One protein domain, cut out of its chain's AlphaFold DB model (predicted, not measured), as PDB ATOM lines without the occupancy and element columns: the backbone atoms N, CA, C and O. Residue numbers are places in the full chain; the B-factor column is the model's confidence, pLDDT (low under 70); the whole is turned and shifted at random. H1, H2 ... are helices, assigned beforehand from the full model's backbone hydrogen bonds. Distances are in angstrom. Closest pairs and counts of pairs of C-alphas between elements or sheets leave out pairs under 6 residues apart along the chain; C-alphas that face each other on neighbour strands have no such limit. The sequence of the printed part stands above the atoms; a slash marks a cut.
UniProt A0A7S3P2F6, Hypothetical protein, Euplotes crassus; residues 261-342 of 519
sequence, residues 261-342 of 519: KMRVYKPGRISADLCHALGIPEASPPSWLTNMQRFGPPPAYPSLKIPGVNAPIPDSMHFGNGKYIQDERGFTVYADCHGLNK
ATOM      1  N   LYS A 261      51.665   8.042 -15.876       80.62
ATOM      2  CA  LYS A 261      52.778   8.169 -14.923       80.62
ATOM      3  C   LYS A 261      52.822   6.984 -13.951       80.62
ATOM      4  O   LYS A 261      52.349   7.078 -12.822       80.62
ATOM      5  N   MET A 262      53.481   5.900 -14.363       81.81
ATOM      6  CA  MET A 262      53.567   4.627 -13.623       81.81
ATOM      7  C   MET A 262      54.069   4.719 -12.166       81.81
ATOM      8  O   MET A 262      53.836   3.796 -11.394       81.81
ATOM      9  N   ARG A 263      54.709   5.825 -11.751       80.38
ATOM     10  CA  ARG A 263      55.228   6.044 -10.380       80.38
ATOM     11  C   ARG A 263      54.170   5.979  -9.264       80.38
ATOM     12  O   ARG A 263      54.551   5.871  -8.100       80.38
ATOM     13  N   VAL A 264      52.882   6.100  -9.595       82.69
ATOM     14  CA  VAL A 264      51.776   6.017  -8.622       82.69
ATOM     15  C   VAL A 264      51.533   4.569  -8.179       82.69
ATOM     16  O   VAL A 264      51.267   4.320  -7.004       82.69
ATOM     17  N   TYR A 265      51.673   3.609  -9.096       87.88
ATOM     18  CA  TYR A 265      51.382   2.201  -8.841       87.88
ATOM     19  C   TYR A 265      52.551   1.518  -8.124       87.88
ATOM     20  O   TYR A 265      53.716   1.705  -8.480       87.88
ATOM     21  N   LYS A 266      52.245   0.722  -7.095       88.44
ATOM     22  CA  LYS A 266      53.233  -0.020  -6.297       88.44
ATOM     23  C   LYS A 266      52.724  -1.440  -6.027       88.44
ATOM     24  O   LYS A 266      51.540  -1.587  -5.726       88.44
ATOM     25  N   PRO A 267      53.583  -2.474  -6.102       88.38
ATOM     26  CA  PRO A 267      53.178  -3.843  -5.797       88.38
ATOM     27  C   PRO A 267      52.674  -3.951  -4.351       88.38
ATOM     28  O   PRO A 267      53.160  -3.254  -3.460       88.38
ATOM     29  N   GLY A 268      51.680  -4.812  -4.126       84.75
ATOM     30  CA  GLY A 268      51.028  -4.973  -2.822       84.75
ATOM     31  C   GLY A 268      49.991  -3.895  -2.470       84.75
ATOM     32  O   GLY A 268      49.444  -3.940  -1.373       84.75
ATOM     33  N   ARG A 269      49.689  -2.945  -3.368       85.75
ATOM     34  CA  ARG A 269      48.541  -2.030  -3.242       85.75
ATOM     35  C   ARG A 269      47.649  -2.107  -4.481       85.75
ATOM     36  O   ARG A 269      48.146  -2.175  -5.601       85.75
ATOM     37  N   ILE A 270      46.341  -2.075  -4.252       86.81
ATOM     38  CA  ILE A 270      45.267  -2.120  -5.254       86.81
ATOM     39  C   ILE A 270      44.372  -0.900  -4.970       86.81
ATOM     40  O   ILE A 270      44.184  -0.556  -3.803       86.81
ATOM     41  N   SER A 271      43.882  -0.197  -5.995       90.12
ATOM     42  CA  SER A 271      42.889   0.881  -5.822       90.12
ATOM     43  C   SER A 271      41.474   0.306  -5.729       90.12
ATOM     44  O   SER A 271      41.220  -0.758  -6.291       90.12
ATOM     45  N   ALA A 272      40.543   1.013  -5.079       89.50
ATOM     46  CA  ALA A 272      39.139   0.595  -4.998       89.50
ATOM     47  C   ALA A 272      38.542   0.325  -6.395       89.50
ATOM     48  O   ALA A 272      37.996  -0.750  -6.628       89.50
ATOM     49  N   ASP A 273      38.783   1.223  -7.358       92.44
ATOM     50  CA  ASP A 273      38.375   1.077  -8.764       92.44
ATOM     51  C   ASP A 273      38.852  -0.246  -9.388       92.44
ATOM     52  O   ASP A 273      38.105  -0.909 -10.107       92.44
ATOM     53  N   LEU A 274      40.101  -0.644  -9.107       90.38
ATOM     54  CA  LEU A 274      40.694  -1.880  -9.617       90.38
ATOM     55  C   LEU A 274      40.192  -3.108  -8.846       90.38
ATOM     56  O   LEU A 274      40.019  -4.164  -9.445       90.38
ATOM     57  N   CYS A 275      39.920  -2.972  -7.546       90.44
ATOM     58  CA  CYS A 275      39.276  -4.005  -6.735       90.44
ATOM     59  C   CYS A 275      37.887  -4.338  -7.306       90.44
ATOM     60  O   CYS A 275      37.614  -5.487  -7.648       90.44
ATOM     61  N   HIS A 276      37.068  -3.305  -7.529       91.50
ATOM     62  CA  HIS A 276      35.745  -3.404  -8.138       91.50
ATOM     63  C   HIS A 276      35.805  -3.964  -9.570       91.50
ATOM     64  O   HIS A 276      35.089  -4.911  -9.886       91.50
ATOM     65  N   ALA A 277      36.714  -3.464 -10.419       94.19
ATOM     66  CA  ALA A 277      36.889  -3.962 -11.790       94.19
ATOM     67  C   ALA A 277      37.379  -5.424 -11.871       94.19
ATOM     68  O   ALA A 277      37.142  -6.090 -12.876       94.19
ATOM     69  N   LEU A 278      38.048  -5.931 -10.828       90.94
ATOM     70  CA  LEU A 278      38.456  -7.335 -10.698       90.94
ATOM     71  C   LEU A 278      37.427  -8.207  -9.952       90.94
ATOM     72  O   LEU A 278      37.655  -9.407  -9.807       90.94
ATOM     73  N   GLY A 279      36.322  -7.633  -9.460       89.94
ATOM     74  CA  GLY A 279      35.328  -8.343  -8.648       89.94
ATOM     75  C   GLY A 279      35.843  -8.790  -7.272       89.94
ATOM     76  O   GLY A 279      35.328  -9.756  -6.715       89.94
ATOM     77  N   ILE A 280      36.869  -8.124  -6.732       88.56
ATOM     78  CA  ILE A 280      37.467  -8.425  -5.426       88.56
ATOM     79  C   ILE A 280      36.780  -7.549  -4.358       88.56
ATOM     80  O   ILE A 280      36.854  -6.322  -4.454       88.56
ATOM     81  N   PRO A 281      36.130  -8.130  -3.329       85.94
ATOM     82  CA  PRO A 281      35.626  -7.369  -2.184       85.94
ATOM     83  C   PRO A 281      36.765  -6.688  -1.413       85.94
ATOM     84  O   PRO A 281      37.828  -7.278  -1.250       85.94
ATOM     85  N   GLU A 282      36.541  -5.489  -0.871       78.75
ATOM     86  CA  GLU A 282      37.595  -4.686  -0.215       78.75
ATOM     87  C   GLU A 282      38.285  -5.389   0.966       78.75
ATOM     88  O   GLU A 282      39.474  -5.184   1.203       78.75
ATOM     89  N   ALA A 283      37.554  -6.254   1.675       78.88
ATOM     90  CA  ALA A 283      38.064  -7.067   2.776       78.88
ATOM     91  C   ALA A 283      38.520  -8.477   2.346       78.88
ATOM     92  O   ALA A 283      38.763  -9.313   3.210       78.88
ATOM     93  N   SER A 284      38.613  -8.787   1.049       83.88
ATOM     94  CA  SER A 284      39.040 -10.100   0.545       83.88
ATOM     95  C   SER A 284      40.509 -10.087   0.114       83.88
ATOM     96  O   SER A 284      40.931  -9.156  -0.576       83.88
ATOM     97  N   PRO A 285      41.293 -11.149   0.384       84.12
ATOM     98  CA  PRO A 285      42.567 -11.333  -0.301       84.12
ATOM     99  C   PRO A 285      42.367 -11.420  -1.828       84.12
ATOM    100  O   PRO A 285      41.351 -11.955  -2.289       84.12
ATOM    101  N   PRO A 286      43.338 -10.953  -2.637       88.12
ATOM    102  CA  PRO A 286      43.282 -11.103  -4.084       88.12
ATOM    103  C   PRO A 286      43.490 -12.569  -4.491       88.12
ATOM    104  O   PRO A 286      44.287 -13.291  -3.891       88.12
ATOM    105  N   SER A 287      42.815 -13.006  -5.555       86.06
ATOM    106  CA  SER A 287      42.715 -14.423  -5.956       86.06
ATOM    107  C   SER A 287      44.058 -15.136  -6.184       86.06
ATOM    108  O   SER A 287      44.184 -16.332  -5.918       86.06
ATOM    109  N   TRP A 288      45.090 -14.412  -6.624       88.50
ATOM    110  CA  TRP A 288      46.436 -14.953  -6.841       88.50
ATOM    111  C   TRP A 288      47.211 -15.263  -5.551       88.50
ATOM    112  O   TRP A 288      48.250 -15.925  -5.623       88.50
ATOM    113  N   LEU A 289      46.733 -14.838  -4.374       85.88
ATOM    114  CA  LEU A 289      47.373 -15.128  -3.087       85.88
ATOM    115  C   LEU A 289      47.548 -16.639  -2.872       85.88
ATOM    116  O   LEU A 289      48.635 -17.093  -2.519       85.88
ATOM    117  N   THR A 290      46.516 -17.423  -3.188       83.62
ATOM    118  CA  THR A 290      46.514 -18.892  -3.107       83.62
ATOM    119  C   THR A 290      47.628 -19.534  -3.940       83.62
ATOM    120  O   THR A 290      48.109 -20.614  -3.603       83.62
ATOM    121  N   ASN A 291      48.078 -18.872  -5.012       86.31
ATOM    122  CA  ASN A 291      49.207 -19.324  -5.825       86.31
ATOM    123  C   ASN A 291      50.548 -18.848  -5.245       86.31
ATOM    124  O   ASN A 291      51.506 -19.617  -5.232       86.31
ATOM    125  N   MET A 292      50.617 -17.643  -4.671       86.25
ATOM    126  CA  MET A 292      51.800 -17.178  -3.922       86.25
ATOM    127  C   MET A 292      52.076 -18.030  -2.667       86.25
ATOM    128  O   MET A 292      53.222 -18.183  -2.263       86.25
ATOM    129  N   GLN A 293      51.051 -18.663  -2.093       80.62
ATOM    130  CA  GLN A 293      51.176 -19.653  -1.013       80.62
ATOM    131  C   GLN A 293      51.618 -21.053  -1.485       80.62
ATOM    132  O   GLN A 293      51.929 -21.896  -0.649       80.62
ATOM    133  N   ARG A 294      51.638 -21.320  -2.799       82.94
ATOM    134  CA  ARG A 294      52.050 -22.610  -3.396       82.94
ATOM    135  C   ARG A 294      53.411 -22.542  -4.086       82.94
ATOM    136  O   ARG A 294      54.136 -23.530  -4.093       82.94
ATOM    137  N   PHE A 295      53.730 -21.394  -4.681       85.19
ATOM    138  CA  PHE A 295      54.951 -21.165  -5.459       85.19
ATOM    139  C   PHE A 295      55.909 -20.150  -4.812       85.19
ATOM    140  O   PHE A 295      57.044 -20.015  -5.263       85.19
ATOM    141  N   GLY A 296      55.476 -19.456  -3.756       82.75
ATOM    142  CA  GLY A 296      56.239 -18.423  -3.057       82.75
ATOM    143  C   GLY A 296      55.913 -16.985  -3.492       82.75
ATOM    144  O   GLY A 296      55.161 -16.757  -4.447       82.75
ATOM    145  N   PRO A 297      56.460 -15.985  -2.776       85.75
ATOM    146  CA  PRO A 297      56.329 -14.576  -3.139       85.75
ATOM    147  C   PRO A 297      57.062 -14.255  -4.461       85.75
ATOM    148  O   PRO A 297      58.012 -14.952  -4.823       85.75
ATOM    149  N   PRO A 298      56.679 -13.185  -5.191       89.25
ATOM    150  CA  PRO A 298      57.290 -12.843  -6.476       89.25
ATOM    151  C   PRO A 298      58.817 -12.640  -6.392       89.25
ATOM    152  O   PRO A 298      59.266 -11.762  -5.649       89.25
ATOM    153  N   PRO A 299      59.634 -13.344  -7.204       87.62
ATOM    154  CA  PRO A 299      61.098 -13.301  -7.092       87.62
ATOM    155  C   PRO A 299      61.699 -11.930  -7.440       87.62
ATOM    156  O   PRO A 299      62.787 -11.596  -6.983       87.62
ATOM    157  N   ALA A 300      60.980 -11.101  -8.207       89.62
ATOM    158  CA  ALA A 300      61.372  -9.722  -8.502       89.62
ATOM    159  C   ALA A 300      61.221  -8.760  -7.303       89.62
ATOM    160  O   ALA A 300      61.745  -7.648  -7.349       89.62
ATOM    161  N   TYR A 301      60.523  -9.167  -6.232       88.62
ATOM    162  CA  TYR A 301      60.309  -8.352  -5.033       88.62
ATOM    163  C   TYR A 301      60.554  -9.145  -3.727       88.62
ATOM    164  O   TYR A 301      59.616  -9.335  -2.951       88.62
ATOM    165  N   PRO A 302      61.801  -9.569  -3.420       84.00
ATOM    166  CA  PRO A 302      62.100 -10.391  -2.236       84.00
ATOM    167  C   PRO A 302      61.665  -9.773  -0.897       84.00
ATOM    168  O   PRO A 302      61.341 -10.493   0.044       84.00
ATOM    169  N   SER A 303      61.635  -8.436  -0.822       82.88
ATOM    170  CA  SER A 303      61.250  -7.650   0.356       82.88
ATOM    171  C   SER A 303      59.772  -7.244   0.418       82.88
ATOM    172  O   SER A 303      59.382  -6.492   1.313       82.88
ATOM    173  N   LEU A 304      58.931  -7.727  -0.502       85.06
ATOM    174  CA  LEU A 304      57.496  -7.454  -0.475       85.06
ATOM    175  C   LEU A 304      56.828  -8.229   0.668       85.06
ATOM    176  O   LEU A 304      56.758  -9.457   0.645       85.06
ATOM    177  N   LYS A 305      56.306  -7.495   1.657       81.06
ATOM    178  CA  LYS A 305      55.457  -8.043   2.721       81.06
ATOM    179  C   LYS A 305      54.043  -8.261   2.173       81.06
ATOM    180  O   LYS A 305      53.402  -7.314   1.723       81.06
ATOM    181  N   ILE A 306      53.581  -9.507   2.206       83.94
ATOM    182  CA  ILE A 306      52.286  -9.973   1.708       83.94
ATOM    183  C   ILE A 306      51.548 -10.649   2.879       83.94
ATOM    184  O   ILE A 306      52.002 -11.701   3.354       83.94
ATOM    185  N   PRO A 307      50.428 -10.067   3.352       81.38
ATOM    186  CA  PRO A 307      49.564 -10.677   4.360       81.38
ATOM    187  C   PRO A 307      49.163 -12.108   3.997       81.38
ATOM    188  O   PRO A 307      48.665 -12.355   2.900       81.38
ATOM    189  N   GLY A 308      49.400 -13.057   4.902       77.12
ATOM    190  CA  GLY A 308      49.081 -14.467   4.676       77.12
ATOM    191  C   GLY A 308      50.042 -15.208   3.730       77.12
ATOM    192  O   GLY A 308      49.697 -16.290   3.263       77.12
ATOM    193  N   VAL A 309      51.237 -14.670   3.441       78.06
ATOM    194  CA  VAL A 309      52.324 -15.409   2.749       78.06
ATOM    195  C   VAL A 309      53.650 -15.279   3.489       78.06
ATOM    196  O   VAL A 309      54.304 -16.291   3.737       78.06
ATOM    197  N   ASN A 310      54.038 -14.061   3.877       76.81
ATOM    198  CA  ASN A 310      55.242 -13.802   4.678       76.81
ATOM    199  C   ASN A 310      55.075 -12.704   5.752       76.81
ATOM    200  O   ASN A 310      56.002 -12.446   6.515       76.81
ATOM    201  N   ALA A 311      53.899 -12.078   5.827       77.50
ATOM    202  CA  ALA A 311      53.487 -11.183   6.903       77.50
ATOM    203  C   ALA A 311      52.215 -11.734   7.580       77.50
ATOM    204  O   ALA A 311      51.439 -12.432   6.913       77.50
ATOM    205  N   PRO A 312      51.980 -11.428   8.872       74.50
ATOM    206  CA  PRO A 312      50.752 -11.817   9.557       74.50
ATOM    207  C   PRO A 312      49.504 -11.262   8.857       74.50
ATOM    208  O   PRO A 312      49.554 -10.287   8.103       74.50
ATOM    209  N   ILE A 313      48.382 -11.925   9.111       73.50
ATOM    210  CA  ILE A 313      47.050 -11.518   8.665       73.50
ATOM    211  C   ILE A 313      46.615 -10.287   9.485       73.50
ATOM    212  O   ILE A 313      46.651 -10.367  10.709       73.50
ATOM    213  N   PRO A 314      46.241  -9.154   8.856       72.25
ATOM    214  CA  PRO A 314      45.611  -8.039   9.552       72.25
ATOM    215  C   PRO A 314      44.117  -8.314   9.760       72.25
ATOM    216  O   PRO A 314      43.448  -8.803   8.850       72.25
ATOM    217  N   ASP A 315      43.590  -7.905  10.913       71.38
ATOM    218  CA  ASP A 315      42.202  -8.156  11.340       71.38
ATOM    219  C   ASP A 315      41.136  -7.583  10.384       71.38
ATOM    220  O   ASP A 315      39.986  -8.014  10.383       71.38
ATOM    221  N   SER A 316      41.511  -6.617   9.539       70.19
ATOM    222  CA  SER A 316      40.630  -6.012   8.536       70.19
ATOM    223  C   SER A 316      40.349  -6.903   7.319       70.19
ATOM    224  O   SER A 316      39.381  -6.649   6.601       70.19
ATOM    225  N   MET A 317      41.166  -7.929   7.055       70.19
ATOM    226  CA  MET A 317      41.031  -8.769   5.864       70.19
ATOM    227  C   MET A 317      40.443 -10.139   6.217       70.19
ATOM    228  O   MET A 317      41.030 -10.936   6.942       70.19
ATOM    229  N   HIS A 318      39.270 -10.421   5.660       67.56
ATOM    230  CA  HIS A 318      38.498 -11.638   5.855       67.56
ATOM    231  C   HIS A 318      38.986 -12.724   4.892       67.56
ATOM    232  O   HIS A 318      38.441 -12.959   3.812       67.56
ATOM    233  N   PHE A 319      40.059 -13.394   5.298       65.06
ATOM    234  CA  PHE A 319      40.567 -14.581   4.624       65.06
ATOM    235  C   PHE A 319      39.565 -15.741   4.775       65.06
ATOM    236  O   PHE A 319      39.348 -16.242   5.876       65.06
ATOM    237  N   GLY A 320      38.930 -16.152   3.672       56.72
ATOM    238  CA  GLY A 320      37.914 -17.212   3.680       56.72
ATOM    239  C   GLY A 320      38.449 -18.588   4.103       56.72
ATOM    240  O   GLY A 320      39.647 -18.844   4.036       56.72
ATOM    241  N   ASN A 321      37.536 -19.493   4.478       47.78
ATOM    242  CA  ASN A 321      37.750 -20.756   5.221       47.78
ATOM    243  C   ASN A 321      38.692 -21.826   4.600       47.78
ATOM    244  O   ASN A 321      38.702 -22.975   5.049       47.78
ATOM    245  N   GLY A 322      39.477 -21.508   3.571       55.69
ATOM    246  CA  GLY A 322      40.536 -22.379   3.070       55.69
ATOM    247  C   GLY A 322      41.710 -22.423   4.049       55.69
ATOM    248  O   GLY A 322      42.388 -21.420   4.245       55.69
ATOM    249  N   LYS A 323      41.982 -23.594   4.639       56.28
ATOM    250  CA  LYS A 323      43.146 -23.793   5.518       56.28
ATOM    251  C   LYS A 323      44.442 -23.485   4.763       56.28
ATOM    252  O   LYS A 323      44.779 -24.172   3.798       56.28
ATOM    253  N   TYR A 324      45.162 -22.464   5.214       61.66
ATOM    254  CA  TYR A 324      46.452 -22.081   4.648       61.66
ATOM    255  C   TYR A 324      47.560 -23.053   5.045       61.66
ATOM    256  O   TYR A 324      47.479 -23.717   6.078       61.66
ATOM    257  N   ILE A 325      48.614 -23.119   4.227       62.75
ATOM    258  CA  ILE A 325      49.805 -23.917   4.532       62.75
ATOM    259  C   ILE A 325      50.623 -23.156   5.583       62.75
ATOM    260  O   ILE A 325      51.474 -22.319   5.266       62.75
ATOM    261  N   GLN A 326      50.283 -23.419   6.841       63.25
ATOM    262  CA  GLN A 326      50.947 -22.914   8.034       63.25
ATOM    263  C   GLN A 326      51.760 -24.038   8.684       63.25
ATOM    264  O   GLN A 326      51.350 -25.197   8.690       63.25
ATOM    265  N   ASP A 327      52.915 -23.663   9.216       58.16
ATOM    266  CA  ASP A 327      53.707 -24.429  10.173       58.16
ATOM    267  C   ASP A 327      52.960 -24.547  11.518       58.16
ATOM    268  O   ASP A 327      52.023 -23.792  11.784       58.16
ATOM    269  N   GLU A 328      53.405 -25.437  12.408       58.78
ATOM    270  CA  GLU A 328      52.779 -25.694  13.722       58.78
ATOM    271  C   GLU A 328      52.672 -24.436  14.607       58.78
ATOM    272  O   GLU A 328      51.847 -24.357  15.515       58.78
ATOM    273  N   ARG A 329      53.482 -23.415  14.304       57.09
ATOM    274  CA  ARG A 329      53.522 -22.100  14.962       57.09
ATOM    275  C   ARG A 329      52.588 -21.053  14.326       57.09
ATOM    276  O   ARG A 329      52.722 -19.868  14.612       57.09
ATOM    277  N   GLY A 330      51.703 -21.446  13.407       60.03
ATOM    278  CA  GLY A 330      50.777 -20.555  12.686       60.03
ATOM    279  C   GLY A 330      51.422 -19.698  11.584       60.03
ATOM    280  O   GLY A 330      50.717 -19.059  10.799       60.03
ATOM    281  N   PHE A 331      52.753 -19.692  11.474       59.88
ATOM    282  CA  PHE A 331      53.472 -18.989  10.414       59.88
ATOM    283  C   PHE A 331      53.366 -19.720   9.074       59.88
ATOM    284  O   PHE A 331      53.506 -20.934   8.987       59.88
ATOM    285  N   THR A 332      53.166 -18.970   7.997       65.44
ATOM    286  CA  THR A 332      53.175 -19.495   6.628       65.44
ATOM    287  C   THR A 332      54.580 -19.923   6.190       65.44
ATOM    288  O   THR A 332      55.569 -19.322   6.603       65.44
ATOM    289  N   VAL A 333      54.679 -20.916   5.295       64.31
ATOM    290  CA  VAL A 333      55.961 -21.514   4.832       64.31
ATOM    291  C   VAL A 333      57.008 -20.480   4.379       64.31
ATOM    292  O   VAL A 333      58.206 -20.691   4.549       64.31
ATOM    293  N   TYR A 334      56.580 -19.335   3.837       67.88
ATOM    294  CA  TYR A 334      57.473 -18.282   3.339       67.88
ATOM    295  C   TYR A 334      57.767 -17.156   4.349       67.88
ATOM    296  O   TYR A 334      58.394 -16.166   3.971       67.88
ATOM    297  N   ALA A 335      57.372 -17.292   5.621       60.56
ATOM    298  CA  ALA A 335      57.566 -16.271   6.657       60.56
ATOM    299  C   ALA A 335      59.030 -15.832   6.848       60.56
ATOM    300  O   ALA A 335      59.268 -14.654   7.092       60.56
ATOM    301  N   ASP A 336      60.009 -16.728   6.676       60.94
ATOM    302  CA  ASP A 336      61.444 -16.400   6.774       60.94
ATOM    303  C   ASP A 336      62.246 -16.748   5.502       60.94
ATOM    304  O   ASP A 336      63.469 -16.866   5.534       60.94
ATOM    305  N   CYS A 337      61.590 -16.872   4.339       57.19
ATOM    306  CA  CYS A 337      62.246 -17.317   3.093       57.19
ATOM    307  C   CYS A 337      63.394 -16.413   2.584       57.19
ATOM    308  O   CYS A 337      64.153 -16.825   1.710       57.19
ATOM    309  N   HIS A 338      63.544 -15.205   3.139       56.25
ATOM    310  CA  HIS A 338      64.618 -14.257   2.820       56.25
ATOM    311  C   HIS A 338      65.333 -13.684   4.065       56.25
ATOM    312  O   HIS A 338      66.030 -12.679   3.952       56.25
ATOM    313  N   GLY A 339      65.143 -14.251   5.265       56.94
ATOM    314  CA  GLY A 339      65.793 -13.763   6.497       56.94
ATOM    315  C   GLY A 339      65.318 -12.391   7.011       56.94
ATOM    316  O   GLY A 339      65.833 -11.898   8.013       56.94
ATOM    317  N   LEU A 340      64.350 -11.753   6.344       54.66
ATOM    318  CA  LEU A 340      63.929 -10.363   6.591       54.66
ATOM    319  C   LEU A 340      63.298 -10.118   7.967       54.66
ATOM    320  O   LEU A 340      63.234  -8.970   8.404       54.66
ATOM    321  N   ASN A 341      62.855 -11.173   8.652       52.66
ATOM    322  CA  ASN A 341      62.320 -11.069  10.006       52.66
ATOM    323  C   ASN A 341      63.424 -11.119  11.082       52.66
ATOM    324  O   ASN A 341      63.174 -10.730  12.216       52.66
ATOM    325  N   LYS A 342      64.678 -11.463  10.739       48.28
ATOM    326  CA  LYS A 342      65.820 -11.561  11.683       48.28
ATOM    327  C   LYS A 342      66.390 -10.217  12.154       48.28
ATOM    328  O   LYS A 342      67.491 -10.163  12.685       48.28
TER     329      LYS A 342
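What this domain is: This is residues 261 to 342 of the 519 residues of the protein "Hypothetical protein" of Euplotes crassus (UniProt A0A7S3P2F6). The printed part has little regular structure: it is a chain of wide loops with two short helices set well apart, H1 toward one side and H2 nearer the middle, and residues 261 to 266 stick out. The 82 printed residues hold H1 and then H2, with no named strand; the class is all helix, though these helices hold only 13 residues. The whole is compact, with a radius of gyration of the C-alphas of 13.5 A and spans of 39 by 30 by 22 A.

How they stand to each other: H1, residues 272 to 277, and H2, residues 289 to 295, are apart. In H1 every O i to N i+4 pair is within hydrogen-bond range; in H2, 2 of 3 are.

Where its parts are: H1 begins at C-alpha 272 (39.139, 0.595, -4.998) and is 8.5 A long. H2 is 10.0 A long and ends at C-alpha 295 (54.951, -21.165, -5.459).

The domain as a whole: The C-alphas of Lys 261 and Glu 328, the two farthest apart, are 44.4 A apart. The printed part has no cut. The link from H1 to H2 is long, and residues 296 to 342 hold no named element. Residues 318 to 342 have pLDDT under 70.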